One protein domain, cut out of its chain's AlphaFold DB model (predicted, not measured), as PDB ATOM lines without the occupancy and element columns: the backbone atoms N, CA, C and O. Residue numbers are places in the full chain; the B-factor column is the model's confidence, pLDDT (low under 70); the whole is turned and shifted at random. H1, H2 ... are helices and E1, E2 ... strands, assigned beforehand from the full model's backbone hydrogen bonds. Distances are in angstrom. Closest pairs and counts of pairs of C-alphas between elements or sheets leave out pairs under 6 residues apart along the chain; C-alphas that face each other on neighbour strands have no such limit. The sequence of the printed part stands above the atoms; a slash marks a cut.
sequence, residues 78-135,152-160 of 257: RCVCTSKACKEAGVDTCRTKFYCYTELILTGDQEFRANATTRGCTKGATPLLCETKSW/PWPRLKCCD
ATOM      1  N   ARG A  78     263.054 159.985 342.488       92.25
ATOM      2  CA  ARG A  78     264.204 160.895 342.376       92.25
ATOM      3  C   ARG A  78     265.236 160.585 343.455       92.25
ATOM      4  O   ARG A  78     264.882 160.245 344.576       92.25
ATOM      5  N   CYS A  79     266.512 160.716 343.124       91.56
ATOM      6  CA  CYS A  79     267.635 160.519 344.039       91.56
ATOM      7  C   CYS A  79     268.621 161.675 343.909       91.56
ATOM      8  O   CYS A  79     268.798 162.216 342.814       91.56
ATOM      9  N   VAL A  80     269.334 161.985 344.994       93.12
ATOM     10  CA  VAL A  80     270.517 162.852 344.931       93.12
ATOM     11  C   VAL A  80     271.607 162.121 344.158       93.12
ATOM     12  O   VAL A  80     271.884 160.947 344.431       93.12
ATOM     13  N   CYS A  81     272.242 162.808 343.213       91.00
ATOM     14  CA  CYS A  81     273.311 162.252 342.412       91.00
ATOM     15  C   CYS A  81     274.573 163.113 342.468       91.00
ATOM     16  O   CYS A  81     274.626 164.224 341.959       91.00
ATOM     17  N   THR A  82     275.630 162.555 343.053       89.56
ATOM     18  CA  THR A  82     276.970 163.166 343.082       89.56
ATOM     19  C   THR A  82     278.000 162.335 342.318       89.56
ATOM     20  O   THR A  82     279.198 162.631 342.363       89.56
ATOM     21  N   SER A  83     277.536 161.294 341.617       85.56
ATOM     22  CA  SER A  83     278.365 160.431 340.782       85.56
ATOM     23  C   SER A  83     279.027 161.203 339.639       85.56
ATOM     24  O   SER A  83     278.535 162.243 339.194       85.56
ATOM     25  N   LYS A  84     280.137 160.662 339.126       86.94
ATOM     26  CA  LYS A  84     280.853 161.230 337.976       86.94
ATOM     27  C   LYS A  84     279.929 161.430 336.769       86.94
ATOM     28  O   LYS A  84     279.937 162.506 336.191       86.94
ATOM     29  N   ALA A  85     279.074 160.449 336.474       84.69
ATOM     30  CA  ALA A  85     278.125 160.526 335.365       84.69
ATOM     31  C   ALA A  85     277.143 161.704 335.502       84.69
ATOM     32  O   ALA A  85     276.846 162.378 334.524       84.69
ATOM     33  N   CYS A  86     276.668 161.984 336.718       87.38
ATOM     34  CA  CYS A  86     275.767 163.111 336.969       87.38
ATOM     35  C   CYS A  86     276.496 164.456 336.862       87.38
ATOM     36  O   CYS A  86     276.002 165.372 336.212       87.38
ATOM     37  N   LYS A  87     277.727 164.537 337.386       88.06
ATOM     38  CA  LYS A  87     278.586 165.720 337.227       88.06
ATOM     39  C   LYS A  87     278.884 166.032 335.758       88.06
ATOM     40  O   LYS A  87     278.841 167.192 335.372       88.06
ATOM     41  N   GLU A  88     279.163 165.013 334.948       90.50
ATOM     42  CA  GLU A  88     279.422 165.162 333.508       90.50
ATOM     43  C   GLU A  88     278.170 165.573 332.727       90.50
ATOM     44  O   GLU A  88     278.264 166.335 331.772       90.50
ATOM     45  N   ALA A  89     276.996 165.117 333.162       87.31
ATOM     46  CA  ALA A  89     275.716 165.510 332.586       87.31
ATOM     47  C   ALA A  89     275.201 166.874 333.092       87.31
ATOM     48  O   ALA A  89     274.149 167.321 332.645       87.31
ATOM     49  N   GLY A  90     275.904 167.531 334.023       88.94
ATOM     50  CA  GLY A  90     275.467 168.799 334.615       88.94
ATOM     51  C   GLY A  90     274.185 168.684 335.447       88.94
ATOM     52  O   GLY A  90     273.503 169.683 335.654       88.94
ATOM     53  N   VAL A  91     273.849 167.476 335.912       88.69
ATOM     54  CA  VAL A  91     272.665 167.208 336.736       88.69
ATOM     55  C   VAL A  91     273.080 166.761 338.127       88.69
ATOM     56  O   VAL A  91     274.051 166.034 338.326       88.69
ATOM     57  N   ASP A  92     272.313 167.185 339.111       89.62
ATOM     58  CA  ASP A  92     272.532 166.942 340.534       89.62
ATOM     59  C   ASP A  92     271.555 165.879 341.083       89.62
ATOM     60  O   ASP A  92     271.690 165.367 342.198       89.62
ATOM     61  N   THR A  93     270.599 165.468 340.249       91.31
ATOM     62  CA  THR A  93     269.597 164.446 340.527       91.31
ATOM     63  C   THR A  93     269.581 163.365 339.456       91.31
ATOM     64  O   THR A  93     270.001 163.557 338.316       91.31
ATOM     65  N   CYS A  94     269.071 162.193 339.821       91.00
ATOM     66  CA  CYS A  94     268.781 161.119 338.878       91.00
ATOM     67  C   CYS A  94     267.427 160.475 339.198       91.00
ATOM     68  O   CYS A  94     266.909 160.610 340.308       91.00
ATOM     69  N   ARG A  95     266.844 159.772 338.221       91.38
ATOM     70  CA  ARG A  95     265.568 159.057 338.365       91.38
ATOM     71  C   ARG A  95     265.770 157.556 338.188       91.38
ATOM     72  O   ARG A  95     266.433 157.134 337.244       91.38
ATOM     73  N   THR A  96     265.164 156.743 339.050       87.38
ATOM     74  CA  THR A  96     265.220 155.274 338.963       87.38
ATOM     75  C   THR A  96     263.890 154.627 339.332       87.38
ATOM     76  O   THR A  96     263.046 155.244 339.973       87.38
ATOM     77  N   LYS A  97     263.691 153.382 338.896       88.12
ATOM     78  CA  LYS A  97     262.602 152.502 339.356       88.12
ATOM     79  C   LYS A  97     263.052 151.558 340.477       88.12
ATOM     80  O   LYS A  97     262.233 150.844 341.036       88.12
ATOM     81  N   PHE A  98     264.353 151.534 340.756       87.44
ATOM     82  CA  PHE A  98     264.993 150.633 341.702       87.44
ATOM     83  C   PHE A  98     265.449 151.440 342.928       87.44
ATOM     84  O   PHE A  98     264.637 152.110 343.566       87.44
ATOM     85  N   TYR A  99     266.743 151.457 343.245       88.25
ATOM     86  CA  TYR A  99     267.252 152.009 344.496       88.25
ATOM     87  C   TYR A  99     268.055 153.295 344.275       88.25
ATOM     88  O   TYR A  99     268.783 153.444 343.290       88.25
ATOM     89  N   CYS A 100     267.958 154.216 345.232       90.19
ATOM     90  CA  CYS A 100     268.986 155.237 345.397       90.19
ATOM     91  C   CYS A 100     270.138 154.605 346.176       90.19
ATOM     92  O   CYS A 100     269.884 153.827 347.097       90.19
ATOM     93  N   TYR A 101     271.376 154.966 345.855       88.50
ATOM     94  CA  TYR A 101     272.547 154.496 346.586       88.50
ATOM     95  C   TYR A 101     273.393 155.644 347.146       88.50
ATOM     96  O   TYR A 101     273.380 156.769 346.631       88.50
ATOM     97  N   THR A 102     274.148 155.311 348.191       87.50
ATOM     98  CA  THR A 102     275.213 156.109 348.799       87.50
ATOM     99  C   THR A 102     276.407 155.192 349.026       87.50
ATOM    100  O   THR A 102     276.313 154.232 349.784       87.50
ATOM    101  N   GLU A 103     277.522 155.480 348.375       83.56
ATOM    102  CA  GLU A 103     278.772 154.734 348.475       83.56
ATOM    103  C   GLU A 103     279.820 155.595 349.178       83.56
ATOM    104  O   GLU A 103     280.081 156.731 348.779       83.56
ATOM    105  N   LEU A 104     280.410 155.051 350.241       76.75
ATOM    106  CA  LEU A 104     281.522 155.663 350.956       76.75
ATOM    107  C   LEU A 104     282.827 154.997 350.526       76.75
ATOM    108  O   LEU A 104     283.048 153.826 350.844       76.75
ATOM    109  N   ILE A 105     283.696 155.755 349.864       67.50
ATOM    110  CA  ILE A 105     285.041 155.315 349.500       67.50
ATOM    111  C   ILE A 105     285.999 155.834 350.575       67.50
ATOM    112  O   ILE A 105     286.203 157.040 350.720       67.50
ATOM    113  N   LEU A 106     286.554 154.909 351.362       61.06
ATOM    114  CA  LEU A 106     287.621 155.201 352.315       61.06
ATOM    115  C   LEU A 106     288.952 155.095 351.568       61.06
ATOM    116  O   LEU A 106     289.445 153.995 351.334       61.06
ATOM    117  N   THR A 107     289.509 156.227 351.150       55.62
ATOM    118  CA  THR A 107     290.864 156.266 350.590       55.62
ATOM    119  C   THR A 107     291.849 156.182 351.757       55.62
ATOM    120  O   THR A 107     291.855 157.059 352.615       55.62
ATOM    121  N   GLY A 108     292.609 155.087 351.834       51.62
ATOM    122  CA  GLY A 108     293.457 154.748 352.984       51.62
ATOM    123  C   GLY A 108     294.711 155.608 353.148       51.62
ATOM    124  O   GLY A 108     295.353 155.545 354.193       51.62
ATOM    125  N   ASP A 109     295.048 156.424 352.152       48.50
ATOM    126  CA  ASP A 109     296.382 157.005 352.051       48.50
ATOM    127  C   ASP A 109     296.310 158.428 351.485       48.50
ATOM    128  O   ASP A 109     296.820 158.725 350.412       48.50
ATOM    129  N   GLN A 110     295.648 159.333 352.212       43.34
ATOM    130  CA  GLN A 110     296.013 160.753 352.203       43.34
ATOM    131  C   GLN A 110     295.395 161.472 353.406       43.34
ATOM    132  O   GLN A 110     294.177 161.651 353.485       43.34
ATOM    133  N   GLU A 111     296.248 161.913 354.332       47.06
ATOM    134  CA  GLU A 111     295.911 162.966 355.289       47.06
ATOM    135  C   GLU A 111     295.213 164.109 354.531       47.06
ATOM    136  O   GLU A 111     295.714 164.595 353.518       47.06
ATOM    137  N   PHE A 112     294.035 164.524 354.999       46.06
ATOM    138  CA  PHE A 112     293.302 165.689 354.488       46.06
ATOM    139  C   PHE A 112     292.606 165.594 353.118       46.06
ATOM    140  O   PHE A 112     292.421 166.614 352.447       46.06
ATOM    141  N   ARG A 113     292.048 164.439 352.731       42.72
ATOM    142  CA  ARG A 113     290.941 164.465 351.754       42.72
ATOM    143  C   ARG A 113     289.715 163.713 352.240       42.72
ATOM    144  O   ARG A 113     289.708 162.496 352.349       42.72
ATOM    145  N   ALA A 114     288.694 164.513 352.548       48.28
ATOM    146  CA  ALA A 114     287.357 164.132 352.974       48.28
ATOM    147  C   ALA A 114     286.894 162.802 352.370       48.28
ATOM    148  O   ALA A 114     286.960 162.628 351.154       48.28
ATOM    149  N   ASN A 115     286.381 161.911 353.224       56.38
ATOM    150  CA  ASN A 115     285.755 160.655 352.823       56.38
ATOM    151  C   ASN A 115     284.882 160.878 351.577       56.38
ATOM    152  O   ASN A 115     283.863 161.576 351.636       56.38
ATOM    153  N   ALA A 116     285.294 160.317 350.441       67.69
ATOM    154  CA  ALA A 116     284.613 160.555 349.182       67.69
ATOM    155  C   ALA A 116     283.293 159.779 349.200       67.69
ATOM    156  O   ALA A 116     283.261 158.556 349.061       67.69
ATOM    157  N   THR A 117     282.195 160.500 349.424       76.88
ATOM    158  CA  THR A 117     280.846 159.931 349.394       76.88
ATOM    159  C   THR A 117     280.221 160.210 348.033       76.88
ATOM    160  O   THR A 117     279.985 161.368 347.675       76.88
ATOM    161  N   THR A 118     279.939 159.159 347.269       86.62
ATOM    162  CA  THR A 118     279.248 159.253 345.978       86.62
ATOM    163  C   THR A 118     277.821 158.734 346.100       86.62
ATOM    164  O   THR A 118     277.545 157.776 346.817       86.62
ATOM    165  N   ARG A 119     276.881 159.409 345.445       89.56
ATOM    166  CA  ARG A 119     275.443 159.125 345.507       89.56
ATOM    167  C   ARG A 119     274.879 159.012 344.100       89.56
ATOM    168  O   ARG A 119     275.378 159.679 343.188       89.56
ATOM    169  N   GLY A 120     273.832 158.216 343.923       90.88
ATOM    170  CA  GLY A 120     273.152 158.126 342.636       90.88
ATOM    171  C   GLY A 120     272.034 157.092 342.581       90.88
ATOM    172  O   GLY A 120     271.458 156.710 343.598       90.88
ATOM    173  N   CYS A 121     271.742 156.652 341.360       90.50
ATOM    174  CA  CYS A 121     270.661 155.735 341.025       90.50
ATOM    175  C   CYS A 121     271.211 154.388 340.569       90.50
ATOM    176  O   CYS A 121     272.122 154.335 339.741       90.50
ATOM    177  N   THR A 122     270.619 153.293 341.041       87.19
ATOM    178  CA  THR A 122     270.939 151.968 340.508       87.19
ATOM    179  C   THR A 122     270.264 151.767 339.150       87.19
ATOM    180  O   THR A 122     269.133 152.209 338.928       87.19
ATOM    181  N   LYS A 123     270.969 151.096 338.228       82.25
ATOM    182  CA  LYS A 123     270.455 150.754 336.888       82.25
ATOM    183  C   LYS A 123     269.563 149.504 336.874       82.25
ATOM    184  O   LYS A 123     268.806 149.328 335.930       82.25
ATOM    185  N   GLY A 124     269.652 148.654 337.896       76.88
ATOM    186  CA  GLY A 124     268.902 147.400 338.022       76.88
ATOM    187  C   GLY A 124     268.360 147.187 339.436       76.88
ATOM    188  O   GLY A 124     268.714 147.934 340.357       76.88
ATOM    189  N   ALA A 125     267.515 146.159 339.583       66.00
ATOM    190  CA  ALA A 125     266.857 145.800 340.842       66.00
ATOM    191  C   ALA A 125     267.854 145.425 341.937       66.00
ATOM    192  O   ALA A 125     267.658 145.785 343.085       66.00
ATOM    193  N   THR A 126     268.962 144.784 341.594       59.34
ATOM    194  CA  THR A 126     269.949 144.378 342.588       59.34
ATOM    195  C   THR A 126     271.354 144.528 342.029       59.34
ATOM    196  O   THR A 126     271.893 143.624 341.394       59.34
ATOM    197  N   PRO A 127     272.021 145.673 342.248       62.81
ATOM    198  CA  PRO A 127     273.472 145.632 342.302       62.81
ATOM    199  C   PRO A 127     273.838 144.640 343.413       62.81
ATOM    200  O   PRO A 127     273.271 144.741 344.501       62.81
ATOM    201  N   LEU A 128     274.794 143.740 343.170       56.44
ATOM    202  CA  LEU A 128     275.299 142.723 344.120       56.44
ATOM    203  C   LEU A 128     275.660 143.274 345.522       56.44
ATOM    204  O   LEU A 128     275.885 142.526 346.463       56.44
ATOM    205  N   LEU A 129     275.725 144.597 345.652       63.16
ATOM    206  CA  LEU A 129     276.090 145.357 346.838       63.16
ATOM    207  C   LEU A 129     274.882 145.931 347.616       63.16
ATOM    208  O   LEU A 129     275.048 146.340 348.759       63.16
ATOM    209  N   CYS A 130     273.677 145.994 347.027       69.00
ATOM    210  CA  CYS A 130     272.455 146.443 347.721       69.00
ATOM    211  C   CYS A 130     271.691 145.291 348.396       69.00
ATOM    212  O   CYS A 130     270.849 145.544 349.255       69.00
ATOM    213  N   GLU A 131     271.966 144.040 348.010       56.41
ATOM    214  CA  GLU A 131     271.334 142.845 348.591       56.41
ATOM    215  C   GLU A 131     271.782 142.591 350.038       56.41
ATOM    216  O   GLU A 131     271.051 141.980 350.819       56.41
ATOM    217  N   THR A 132     272.943 143.119 350.439       50.59
ATOM    218  CA  THR A 132     273.448 143.046 351.814       50.59
ATOM    219  C   THR A 132     272.714 144.051 352.715       50.59
ATOM    220  O   THR A 132     273.251 145.076 353.140       50.59
ATOM    221  N   LYS A 133     271.436 143.758 352.990       46.88
ATOM    222  CA  LYS A 133     270.587 144.446 353.972       46.88
ATOM    223  C   LYS A 133     271.357 144.710 355.275       46.88
ATOM    224  O   LYS A 133     271.855 143.793 355.916       46.88
ATOM    225  N   SER A 134     271.404 145.991 355.646       47.16
ATOM    226  CA  SER A 134     271.654 146.535 356.990       47.16
ATOM    227  C   SER A 134     272.773 145.880 357.810       47.16
ATOM    228  O   SER A 134     272.535 145.017 358.655       47.16
ATOM    229  N   TRP A 135     273.993 146.392 357.679       46.22
ATOM    230  CA  TRP A 135     275.031 146.117 358.669       46.22
ATOM    231  C   TRP A 135     274.758 146.971 359.909       46.22
ATOM    232  O   TRP A 135     275.008 148.176 359.899       46.22
ATOM    233  N   PRO A 152     289.140 148.105 353.947       56.19
ATOM    234  CA  PRO A 152     288.412 149.317 353.593       56.19
ATOM    235  C   PRO A 152     287.417 148.993 352.472       56.19
ATOM    236  O   PRO A 152     287.552 149.435 351.337       56.19
ATOM    237  N   TRP A 153     286.425 148.158 352.772       50.56
ATOM    238  CA  TRP A 153     285.354 147.868 351.833       50.56
ATOM    239  C   TRP A 153     284.559 149.153 351.578       50.56
ATOM    240  O   TRP A 153     284.139 149.799 352.550       50.56
ATOM    241  N   PRO A 154     284.320 149.526 350.306       58.41
ATOM    242  CA  PRO A 154     283.399 150.601 349.971       58.41
ATOM    243  C   PRO A 154     282.045 150.300 350.610       58.41
ATOM    244  O   PRO A 154     281.431 149.262 350.349       58.41
ATOM    245  N   ARG A 155     281.587 151.169 351.515       71.56
ATOM    246  CA  ARG A 155     280.315 150.940 352.212       71.56
ATOM    247  C   ARG A 155     279.200 151.452 351.314       71.56
ATOM    248  O   ARG A 155     278.977 152.661 351.262       71.56
ATOM    249  N   LEU A 156     278.511 150.546 350.625       80.56
ATOM    250  CA  LEU A 156     277.319 150.872 349.849       80.56
ATOM    251  C   LEU A 156     276.065 150.782 350.732       80.56
ATOM    252  O   LEU A 156     275.844 149.792 351.424       80.56
ATOM    253  N   LYS A 157     275.236 151.824 350.708       84.44
ATOM    254  CA  LYS A 157     273.895 151.862 351.303       84.44
ATOM    255  C   LYS A 157     272.874 152.118 350.210       84.44
ATOM    256  O   LYS A 157     273.110 152.977 349.367       84.44
ATOM    257  N   CYS A 158     271.735 151.433 350.266       87.44
ATOM    258  CA  CYS A 158     270.662 151.576 349.286       87.44
ATOM    259  C   CYS A 158     269.319 151.839 349.979       87.44
ATOM    260  O   CYS A 158     269.096 151.371 351.096       87.44
ATOM    261  N   CYS A 159     268.440 152.610 349.340       86.94
ATOM    262  CA  CYS A 159     267.093 152.906 349.829       86.94
ATOM    263  C   CYS A 159     266.104 153.039 348.663       86.94
ATOM    264  O   CYS A 159     266.497 153.432 347.562       86.94
ATOM    265  N   ASP A 160     264.834 152.715 348.913       89.00
ATOM    266  CA  ASP A 160     263.716 152.739 347.956       89.00
ATOM    267  C   ASP A 160     262.443 153.453 348.471       89.00
ATOM    268  O   ASP A 160     261.475 153.602 347.728       89.00
TER     269      ASP A 160
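This is residues 78 to 135 and 152 to 160 of the 257 residues of an uncharacterized protein of Frieseomelitta varia (UniProt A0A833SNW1). A flat domain is built on a three-stranded antiparallel sheet, E4-E3-E5, lengthened at one end by the loop of hairpin E3-E4. Near its other end, past E4, lie a two-stranded antiparallel sheet, E1-E2, and short helix H1. The printed part has 67 residues, under half in named elements, ordered E1 H1 E2 E3 E4 E5: mostly strand. It is only just compact, close to loose, with radius of gyration of the C-alphas 12.7 A, spanning 38 by 32 by 13 A.

E3, residues 100 to 105, spans 16.6 A from C-alpha 100 (268.986, 155.237, 345.397). E4, 116 to 121, spans 16.9 A; E5, 155 to 159, spans 13.6 A to C-alpha 159 (267.093, 152.906, 349.829). E1 is 78 to 80, H1 84 to 88, E2 93 to 96.

Within hydrogen-bond range are N 103 and O 118 of hairpin E3-E4, 2.8 A, N 102 and O 157 of E3-E5, 2.8 A, and N 79 and O 94 of E1-E2, 2.8 A. The closest C-alphas of E2 and E4, Thr 96 and Cys 121, are 5.8 A apart. H1, its O i to N i+4 pair within range, only grazes the larger sheet with residues 84 to 86.

C-alphas 97 and 111, farthest apart, are 38.4 A apart. Residues 136 to 151 are cut out, a 14.7 A gap. Of links printed whole, none is long. pLDDT is under 70 at 105 to 116, 125 to 135 and 152 to 154.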